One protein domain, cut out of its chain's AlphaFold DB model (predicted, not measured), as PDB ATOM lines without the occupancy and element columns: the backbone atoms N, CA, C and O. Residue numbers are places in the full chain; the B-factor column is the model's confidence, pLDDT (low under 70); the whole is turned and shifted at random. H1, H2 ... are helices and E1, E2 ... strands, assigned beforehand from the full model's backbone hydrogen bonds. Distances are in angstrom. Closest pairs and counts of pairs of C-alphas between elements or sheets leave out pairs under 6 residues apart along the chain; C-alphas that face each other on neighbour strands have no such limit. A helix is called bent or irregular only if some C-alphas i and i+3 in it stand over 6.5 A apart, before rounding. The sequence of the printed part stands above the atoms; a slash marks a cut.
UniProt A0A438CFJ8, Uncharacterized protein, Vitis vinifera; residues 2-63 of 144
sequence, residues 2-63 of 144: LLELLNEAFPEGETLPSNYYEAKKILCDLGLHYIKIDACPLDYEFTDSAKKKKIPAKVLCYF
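AT A GLANCE: This is residues 2 to 63 of the 144 residues of an uncharacterized protein of Vitis vinifera (UniProt A0A438CFJ8). A narrow two-stranded ribbon, kinked partway along, makes one end of an extended, open model, and two separate helices, H1 and H2, make the other. The near part of the ribbon is E1 beside E4, and its far part is the hairpin of E2 and E3, with E3 running on into E4 at a bend of 57 degrees; H2 follows before E1, and H1 lies at the far end, where residues 8 to 14 stick out. The printed part has 62 residues with two named helices and four named strands, in the order H1, H2, E1, E2, E3, E4, and the class is mixed, helices and strands. Each sheet has two antiparallel strands, E1 - E4 and E2 - E3. The whole is extended, with a radius of gyration of the C-alphas of 17.7 A, and its outline is flat, 49 by 30 by 15 A.

HOW THE PARTS SIT: E1, residues 35 to 38, and E4, residues 59 to 62, are antiparallel neighbours at 148 degrees. N 35 and O 62 are within hydrogen-bond range at 2.8 A, as are N 60 and O 37 at 2.8 A. E2, residues 42 to 45, and E3, residues 53 to 56, form an antiparallel hairpin at 135 degrees, with N 43 and O 55 at 2.9 A and N 55 and O 43 at 3.0 A. E3 and E4 meet only through their link, a tight one of 2 residues. The closest C-alphas of E1 and E3, those of Asp 38 and Pro 56, are 5.7 A apart, while E2 is apart from both E1 and E4. A tight link of 5 residues joins H2, residues 20 to 29, to E1; H2 is apart from E2, E3 and E4. H1, residues 2 to 9, is apart from H2 and from the four strands. In H1 and H2 every O i to N i+4 pair is within hydrogen-bond range.

IN THESE COORDINATES: E1 is 10.2 A long from first to last C-alpha, E4 9.7 A, E2 9.3 A and E3 9.7 A. C-alpha 35 opens E1 at (296.103, 343.663, 283.379), and C-alpha 62 ends E4 at (293.999, 342.038, 287.966). H2 is the longest helix, at 14.2 A. H1, 10.8 A long, begins at C-alpha 2, at (278.550, 358.388, 274.232). Neither helix is bent.

THE WHOLE: The two C-alphas farthest apart, those of Glu 12 and Ala 50, are 50.0 A from each other. The printed part has no cut and no long link. Residues 8 to 14, of which 8 and 9 belong to H1, stand free. The mean pLDDT of the printed part is 76.7; residue 13 and residues 41 to 54 are under 70.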
ATOM      1  N   LEU A   2     278.423 358.406 272.751       78.69
ATOM      2  CA  LEU A   2     278.550 358.388 274.232       78.69
ATOM      3  C   LEU A   2     279.405 359.541 274.797       78.69
ATOM      4  O   LEU A   2     279.026 360.165 275.779       78.69
ATOM      5  N   LEU A   3     280.551 359.830 274.175       74.44
ATOM      6  CA  LEU A   3     281.450 360.912 274.610       74.44
ATOM      7  C   LEU A   3     280.817 362.305 274.463       74.44
ATOM      8  O   LEU A   3     281.055 363.169 275.294       74.44
ATOM      9  N   GLU A   4     279.986 362.499 273.439       76.06
ATOM     10  CA  GLU A   4     279.241 363.750 273.221       76.06
ATOM     11  C   GLU A   4     278.204 363.970 274.325       76.06
ATOM     12  O   GLU A   4     278.175 365.038 274.922       76.06
ATOM     13  N   LEU A   5     277.444 362.925 274.680       81.69
ATOM     14  CA  LEU A   5     276.484 362.977 275.788       81.69
ATOM     15  C   LEU A   5     277.156 363.261 277.136       81.69
ATOM     16  O   LEU A   5     276.579 363.935 277.983       81.69
ATOM     17  N   LEU A   6     278.370 362.746 277.349       79.62
ATOM     18  CA  LEU A   6     279.136 363.058 278.554       79.62
ATOM     19  C   LEU A   6     279.577 364.522 278.554       79.62
ATOM     20  O   LEU A   6     279.375 365.196 279.554       79.62
ATOM     21  N   ASN A   7     280.104 365.033 277.439       77.69
ATOM     22  CA  ASN A   7     280.495 366.442 277.332       77.69
ATOM     23  C   ASN A   7     279.322 367.405 277.584       77.69
ATOM     24  O   ASN A   7     279.532 368.447 278.190       77.69
ATOM     25  N   GLU A   8     278.104 367.059 277.162       81.00
ATOM     26  CA  GLU A   8     276.899 367.857 277.437       81.00
ATOM     27  C   GLU A   8     276.451 367.804 278.909       81.00
ATOM     28  O   GLU A   8     275.797 368.726 279.391       81.00
ATOM     29  N   ALA A   9     276.785 366.732 279.635       85.12
ATOM     30  CA  ALA A   9     276.382 366.540 281.027       85.12
ATOM     31  C   ALA A   9     277.296 367.249 282.043       85.12
ATOM     32  O   ALA A   9     276.889 367.437 283.192       85.12
ATOM     33  N   PHE A  10     278.520 367.619 281.653       82.62
ATOM     34  CA  PHE A  10     279.495 368.270 282.531       82.62
ATOM     35  C   PHE A  10     279.541 369.796 282.318       82.62
ATOM     36  O   PHE A  10     279.282 370.275 281.214       82.62
ATOM     37  N   PRO A  11     279.855 370.586 283.364       83.00
ATOM     38  CA  PRO A  11     279.964 372.039 283.252       83.00
ATOM     39  C   PRO A  11     281.087 372.473 282.292       83.00
ATOM     40  O   PRO A  11     282.089 371.778 282.115       83.00
ATOM     41  N   GLU A  12     280.937 373.657 281.688       74.88
ATOM     42  CA  GLU A  12     281.934 374.221 280.770       74.88
ATOM     43  C   GLU A  12     283.306 374.367 281.457       74.88
ATOM     44  O   GLU A  12     283.431 375.015 282.496       74.88
ATOM     45  N   GLY A  13     284.345 373.768 280.861       69.38
ATOM     46  CA  GLY A  13     285.723 373.783 281.377       69.38
ATOM     47  C   GLY A  13     286.274 372.418 281.809       69.38
ATOM     48  O   GLY A  13     287.458 372.319 282.132       69.38
ATOM     49  N   GLU A  14     285.463 371.362 281.783       72.69
ATOM     50  CA  GLU A  14     285.903 369.997 282.093       72.69
ATOM     51  C   GLU A  14     286.772 369.400 280.967       72.69
ATOM     52  O   GLU A  14     286.389 369.354 279.797       72.69
ATOM     53  N   THR A  15     287.974 368.918 281.308       78.38
ATOM     54  CA  THR A  15     288.902 368.289 280.355       78.38
ATOM     55  C   THR A  15     288.633 366.791 280.244       78.38
ATOM     56  O   THR A  15     289.356 365.970 280.817       78.38
ATOM     57  N   LEU A  16     287.586 366.418 279.510       80.75
ATOM     58  CA  LEU A  16     287.334 365.018 279.183       80.75
ATOM     59  C   LEU A  16     288.292 364.519 278.084       80.75
ATOM     60  O   LEU A  16     288.607 365.251 277.141       80.75
ATOM     61  N   PRO A  17     288.767 363.264 278.169       85.19
ATOM     62  CA  PRO A  17     289.610 362.685 277.133       85.19
ATOM     63  C   PRO A  17     288.855 362.590 275.804       85.19
ATOM     64  O   PRO A  17     287.745 362.067 275.734       85.19
ATOM     65  N   SER A  18     289.498 363.036 274.725       82.06
ATOM     66  CA  SER A  18     288.890 363.114 273.389       82.06
ATOM     67  C   SER A  18     288.604 361.750 272.754       82.06
ATOM     68  O   SER A  18     287.847 361.651 271.791       82.06
ATOM     69  N   ASN A  19     289.227 360.685 273.262       85.06
ATOM     70  CA  ASN A  19     289.052 359.329 272.767       85.06
ATOM     71  C   ASN A  19     289.448 358.282 273.823       85.06
ATOM     72  O   ASN A  19     290.013 358.585 274.877       85.06
ATOM     73  N   TYR A  20     289.179 357.016 273.503       84.44
ATOM     74  CA  TYR A  20     289.492 355.873 274.363       84.44
ATOM     75  C   TYR A  20     290.982 355.764 274.728       84.44
ATOM     76  O   TYR A  20     291.308 355.365 275.844       84.44
ATOM     77  N   TYR A  21     291.889 356.095 273.806       86.50
ATOM     78  CA  TYR A  21     293.327 355.986 274.045       86.50
ATOM     79  C   TYR A  21     293.800 357.009 275.079       86.50
ATOM     80  O   TYR A  21     294.487 356.628 276.023       86.50
ATOM     81  N   GLU A  22     293.361 358.265 274.965       88.75
ATOM     82  CA  GLU A  22     293.647 359.305 275.964       88.75
ATOM     83  C   GLU A  22     293.056 358.942 277.330       88.75
ATOM     84  O   GLU A  22     293.751 358.996 278.342       88.75
ATOM     85  N   ALA A  23     291.814 358.447 277.367       87.44
ATOM     86  CA  ALA A  23     291.200 357.980 278.611       87.44
ATOM     87  C   ALA A  23     292.009 356.840 279.254       87.44
ATOM     88  O   ALA A  23     292.274 356.839 280.457       87.44
ATOM     89  N   LYS A  24     292.449 355.871 278.443       85.50
ATOM     90  CA  LYS A  24     293.276 354.749 278.898       85.50
ATOM     91  C   LYS A  24     294.644 355.218 279.391       85.50
ATOM     92  O   LYS A  24     295.134 354.682 280.380       85.50
ATOM     93  N   LYS A  25     295.247 356.205 278.732       89.00
ATOM     94  CA  LYS A  25     296.520 356.802 279.137       89.00
ATOM     95  C   LYS A  25     296.395 357.501 280.491       89.00
ATOM     96  O   LYS A  25     297.162 357.179 281.388       89.00
ATOM     97  N   ILE A  26     295.355 358.314 280.687       88.19
ATOM     98  CA  ILE A  26     295.053 358.943 281.982       88.19
ATOM     99  C   ILE A  26     294.874 357.878 283.076       88.19
ATOM    100  O   ILE A  26     295.460 357.987 284.150       88.19
ATOM    101  N   LEU A  27     294.130 356.797 282.810       87.19
ATOM    102  CA  LEU A  27     293.988 355.683 283.759       87.19
ATOM    103  C   LEU A  27     295.330 355.009 284.088       87.19
ATOM    104  O   LEU A  27     295.558 354.614 285.234       87.19
ATOM    105  N   CYS A  28     296.217 354.858 283.103       85.75
ATOM    106  CA  CYS A  28     297.566 354.337 283.312       85.75
ATOM    107  C   CYS A  28     298.417 355.273 284.172       85.75
ATOM    108  O   CYS A  28     299.051 354.785 285.108       85.75
ATOM    109  N   ASP A  29     298.372 356.578 283.912       85.50
ATOM    110  CA  ASP A  29     299.142 357.601 284.626       85.50
ATOM    111  C   ASP A  29     298.669 357.749 286.082       85.50
ATOM    112  O   ASP A  29     299.475 357.835 287.007       85.50
ATOM    113  N   LEU A  30     297.359 357.631 286.322       85.19
ATOM    114  CA  LEU A  30     296.782 357.508 287.667       85.19
ATOM    115  C   LEU A  30     297.078 356.135 288.312       85.19
ATOM    116  O   LEU A  30     296.798 355.893 289.489       85.19
ATOM    117  N   GLY A  31     297.661 355.197 287.562       83.69
ATOM    118  CA  GLY A  31     297.917 353.804 287.935       83.69
ATOM    119  C   GLY A  31     296.667 353.047 288.374       83.69
ATOM    120  O   GLY A  31     296.746 352.166 289.234       83.69
ATOM    121  N   LEU A  32     295.535 353.402 287.768       83.50
ATOM    122  CA  LEU A  32     294.261 352.694 287.829       83.50
ATOM    123  C   LEU A  32     294.150 351.614 286.745       83.50
ATOM    124  O   LEU A  32     293.154 350.894 286.696       83.50
ATOM    125  N   HIS A  33     295.185 351.440 285.918       87.50
ATOM    126  CA  HIS A  33     295.238 350.359 284.941       87.50
ATOM    127  C   HIS A  33     295.148 348.975 285.600       87.50
ATOM    128  O   HIS A  33     295.612 348.759 286.727       87.50
ATOM    129  N   TYR A  34     294.568 348.045 284.851       86.81
ATOM    130  CA  TYR A  34     294.481 346.625 285.159       86.81
ATOM    131  C   TYR A  34     295.098 345.822 284.015       86.81
ATOM    132  O   TYR A  34     295.201 346.294 282.879       86.81
ATOM    133  N   ILE A  35     295.504 344.600 284.320       86.81
ATOM    134  CA  ILE A  35     296.103 343.663 283.379       86.81
ATOM    135  C   ILE A  35     295.121 342.514 283.174       86.81
ATOM    136  O   ILE A  35     294.529 342.015 284.127       86.81
ATOM    137  N   LYS A  36     294.937 342.107 281.917       86.31
ATOM    138  CA  LYS A  36     294.112 340.955 281.543       86.31
ATOM    139  C   LYS A  36     295.002 339.716 281.439       86.31
ATOM    140  O   LYS A  36     296.031 339.777 280.771       86.31
ATOM    141  N   ILE A  37     294.612 338.626 282.091       84.62
ATOM    142  CA  ILE A  37     295.248 337.309 281.989       84.62
ATOM    143  C   ILE A  37     294.202 336.307 281.502       84.62
ATOM    144  O   ILE A  37     293.078 336.278 282.005       84.62
ATOM    145  N   ASP A  38     294.594 335.454 280.563       83.62
ATOM    146  CA  ASP A  38     293.770 334.339 280.109       83.62
ATOM    147  C   ASP A  38     293.774 333.234 281.176       83.62
ATOM    148  O   ASP A  38     294.820 332.675 281.505       83.62
ATOM    149  N   ALA A  39     292.607 332.934 281.748       77.44
ATOM    150  CA  ALA A  39     292.468 331.992 282.861       77.44
ATOM    151  C   ALA A  39     292.057 330.572 282.420       77.44
ATOM    152  O   ALA A  39     292.014 329.662 283.244       77.44
ATOM    153  N   CYS A  40     291.720 330.376 281.142       71.88
ATOM    154  CA  CYS A  40     291.161 329.133 280.604       71.88
ATOM    155  C   CYS A  40     291.817 328.792 279.251       71.88
ATOM    156  O   CYS A  40     292.278 329.716 278.573       71.88
ATOM    157  N   PRO A  41     291.859 327.510 278.827       61.97
ATOM    158  CA  PRO A  41     292.309 327.145 277.489       61.97
ATOM    159  C   PRO A  41     291.564 327.935 276.411       61.97
ATOM    160  O   PRO A  41     290.389 328.263 276.557       61.97
ATOM    161  N   LEU A  42     292.295 328.279 275.355       59.97
ATOM    162  CA  LEU A  42     291.798 329.092 274.252       59.97
ATOM    163  C   LEU A  42     290.826 328.255 273.418       59.97
ATOM    164  O   LEU A  42     291.228 327.222 272.879       59.97
ATOM    165  N   ASP A  43     289.597 328.736 273.267       59.94
ATOM    166  CA  ASP A  43     288.664 328.189 272.294       59.94
ATOM    167  C   ASP A  43     289.004 328.789 270.921       59.94
ATOM    168  O   ASP A  43     289.371 329.963 270.785       59.94
ATOM    169  N   TYR A  44     288.969 327.957 269.882       60.41
ATOM    170  CA  TYR A  44     289.211 328.403 268.513       60.41
ATOM    171  C   TYR A  44     287.873 328.770 267.871       60.41
ATOM    172  O   TYR A  44     287.076 327.881 267.578       60.41
ATOM    173  N   GLU A  45     287.649 330.053 267.590       56.44
ATOM    174  CA  GLU A  45     286.547 330.460 266.713       56.44
ATOM    175  C   GLU A  45     286.939 330.282 265.239       56.44
ATOM    176  O   GLU A  45     288.039 330.650 264.801       56.44
ATOM    177  N   PHE A  46     286.019 329.710 264.459       49.72
ATOM    178  CA  PHE A  46     286.139 329.565 263.012       49.72
ATOM    179  C   PHE A  46     285.567 330.825 262.350       49.72
ATOM    180  O   PHE A  46     284.362 330.947 262.164       49.72
ATOM    181  N   THR A  47     286.415 331.800 262.023       52.50
ATOM    182  CA  THR A  47     286.002 332.923 261.167       52.50
ATOM    183  C   THR A  47     286.251 332.559 259.703       52.50
ATOM    184  O   THR A  47     287.341 332.066 259.402       52.50
ATOM    185  N   ASP A  48     285.306 332.867 258.807       55.75
ATOM    186  CA  ASP A  48     285.270 332.562 257.352       55.75
ATOM    187  C   ASP A  48     286.506 332.992 256.522       55.75
ATOM    188  O   ASP A  48     286.597 332.759 255.321       55.75
ATOM    189  N   SER A  49     287.507 333.602 257.152       57.38
ATOM    190  CA  SER A  49     288.748 334.069 256.538       57.38
ATOM    191  C   SER A  49     289.979 333.373 257.132       57.38
ATOM    192  O   SER A  49     290.808 334.015 257.760       57.38
ATOM    193  N   ALA A  50     290.107 332.055 256.941       58.88
ATOM    194  CA  ALA A  50     291.344 331.244 257.019       58.88
ATOM    195  C   ALA A  50     292.314 331.421 258.225       58.88
ATOM    196  O   ALA A  50     293.397 330.834 258.236       58.88
ATOM    197  N   LYS A  51     291.969 332.185 259.264       59.84
ATOM    198  CA  LYS A  51     292.819 332.485 260.422       59.84
ATOM    199  C   LYS A  51     292.072 332.115 261.695       59.84
ATOM    200  O   LYS A  51     291.196 332.846 262.141       59.84
ATOM    201  N   LYS A  52     292.455 330.990 262.300       62.53
ATOM    202  CA  LYS A  52     291.990 330.595 263.636       62.53
ATOM    203  C   LYS A  52     292.454 331.648 264.647       62.53
ATOM    204  O   LYS A  52     293.651 331.732 264.932       62.53
ATOM    205  N   LYS A  53     291.537 332.462 265.175       65.81
ATOM    206  CA  LYS A  53     291.832 333.358 266.300       65.81
ATOM    207  C   LYS A  53     291.595 332.594 267.596       65.81
ATOM    208  O   LYS A  53     290.560 331.962 267.774       65.81
ATOM    209  N   LYS A  54     292.593 332.620 268.473       69.81
ATOM    210  CA  LYS A  54     292.507 332.069 269.824       69.81
ATOM    211  C   LYS A  54     291.718 333.052 270.680       69.81
ATOM    212  O   LYS A  54     292.150 334.198 270.804       69.81
ATOM    213  N   ILE A  55     290.590 332.619 271.229       72.56
ATOM    214  CA  ILE A  55     289.752 333.449 272.092       72.56
ATOM    215  C   ILE A  55     289.760 332.834 273.493       72.56
ATOM    216  O   ILE A  55     289.470 331.648 273.645       72.56
ATOM    217  N   PRO A  56     290.134 333.601 274.526       70.50
ATOM    218  CA  PRO A  56     290.111 333.100 275.890       70.50
ATOM    219  C   PRO A  56     288.672 332.913 276.367       70.50
ATOM    220  O   PRO A  56     287.892 333.863 276.388       70.50
ATOM    221  N   ALA A  57     288.341 331.701 276.819       75.19
ATOM    222  CA  ALA A  57     287.023 331.400 277.379       75.19
ATOM    223  C   ALA A  57     286.756 332.154 278.697       75.19
ATOM    224  O   ALA A  57     285.610 332.449 279.037       75.19
ATOM    225  N   LYS A  58     287.816 332.489 279.450       76.94
ATOM    226  CA  LYS A  58     287.753 333.339 280.646       76.94
ATOM    227  C   LYS A  58     288.956 334.268 280.709       76.94
ATOM    228  O   LYS A  58     290.095 333.815 280.596       76.94
ATOM    229  N   VAL A  59     288.689 335.546 280.956       77.31
ATOM    230  CA  VAL A  59     289.707 336.579 281.163       77.31
ATOM    231  C   VAL A  59     289.607 337.078 282.597       77.31
ATOM    232  O   VAL A  59     288.566 337.584 283.011       77.31
ATOM    233  N   LEU A  60     290.697 336.951 283.343       80.00
ATOM    234  CA  LEU A  60     290.853 337.555 284.655       80.00
ATOM    235  C   LEU A  60     291.436 338.958 284.487       80.00
ATOM    236  O   LEU A  60     292.451 339.132 283.814       80.00
ATOM    237  N   CYS A  61     290.825 339.954 285.117       83.56
ATOM    238  CA  CYS A  61     291.429 341.277 285.235       83.56
ATOM    239  C   CYS A  61     292.086 341.377 286.609       83.56
ATOM    240  O   CYS A  61     291.423 341.093 287.599       83.56
ATOM    241  N   TYR A  62     293.356 341.773 286.684       85.62
ATOM    242  CA  TYR A  62     293.999 342.038 287.966       85.62
ATOM    243  C   TYR A  62     294.667 343.403 288.012       85.62
ATOM    244  O   TYR A  62     295.209 343.908 287.023       85.62
ATOM    245  N   PHE A  63     294.651 344.001 289.190       85.81
ATOM    246  CA  PHE A  63     295.338 345.249 289.450       85.81
ATOM    247  C   PHE A  63     296.760 344.993 289.963       85.81
ATOM    248  O   PHE A  63     296.928 344.241 290.923       85.81
TER     249      PHE A  63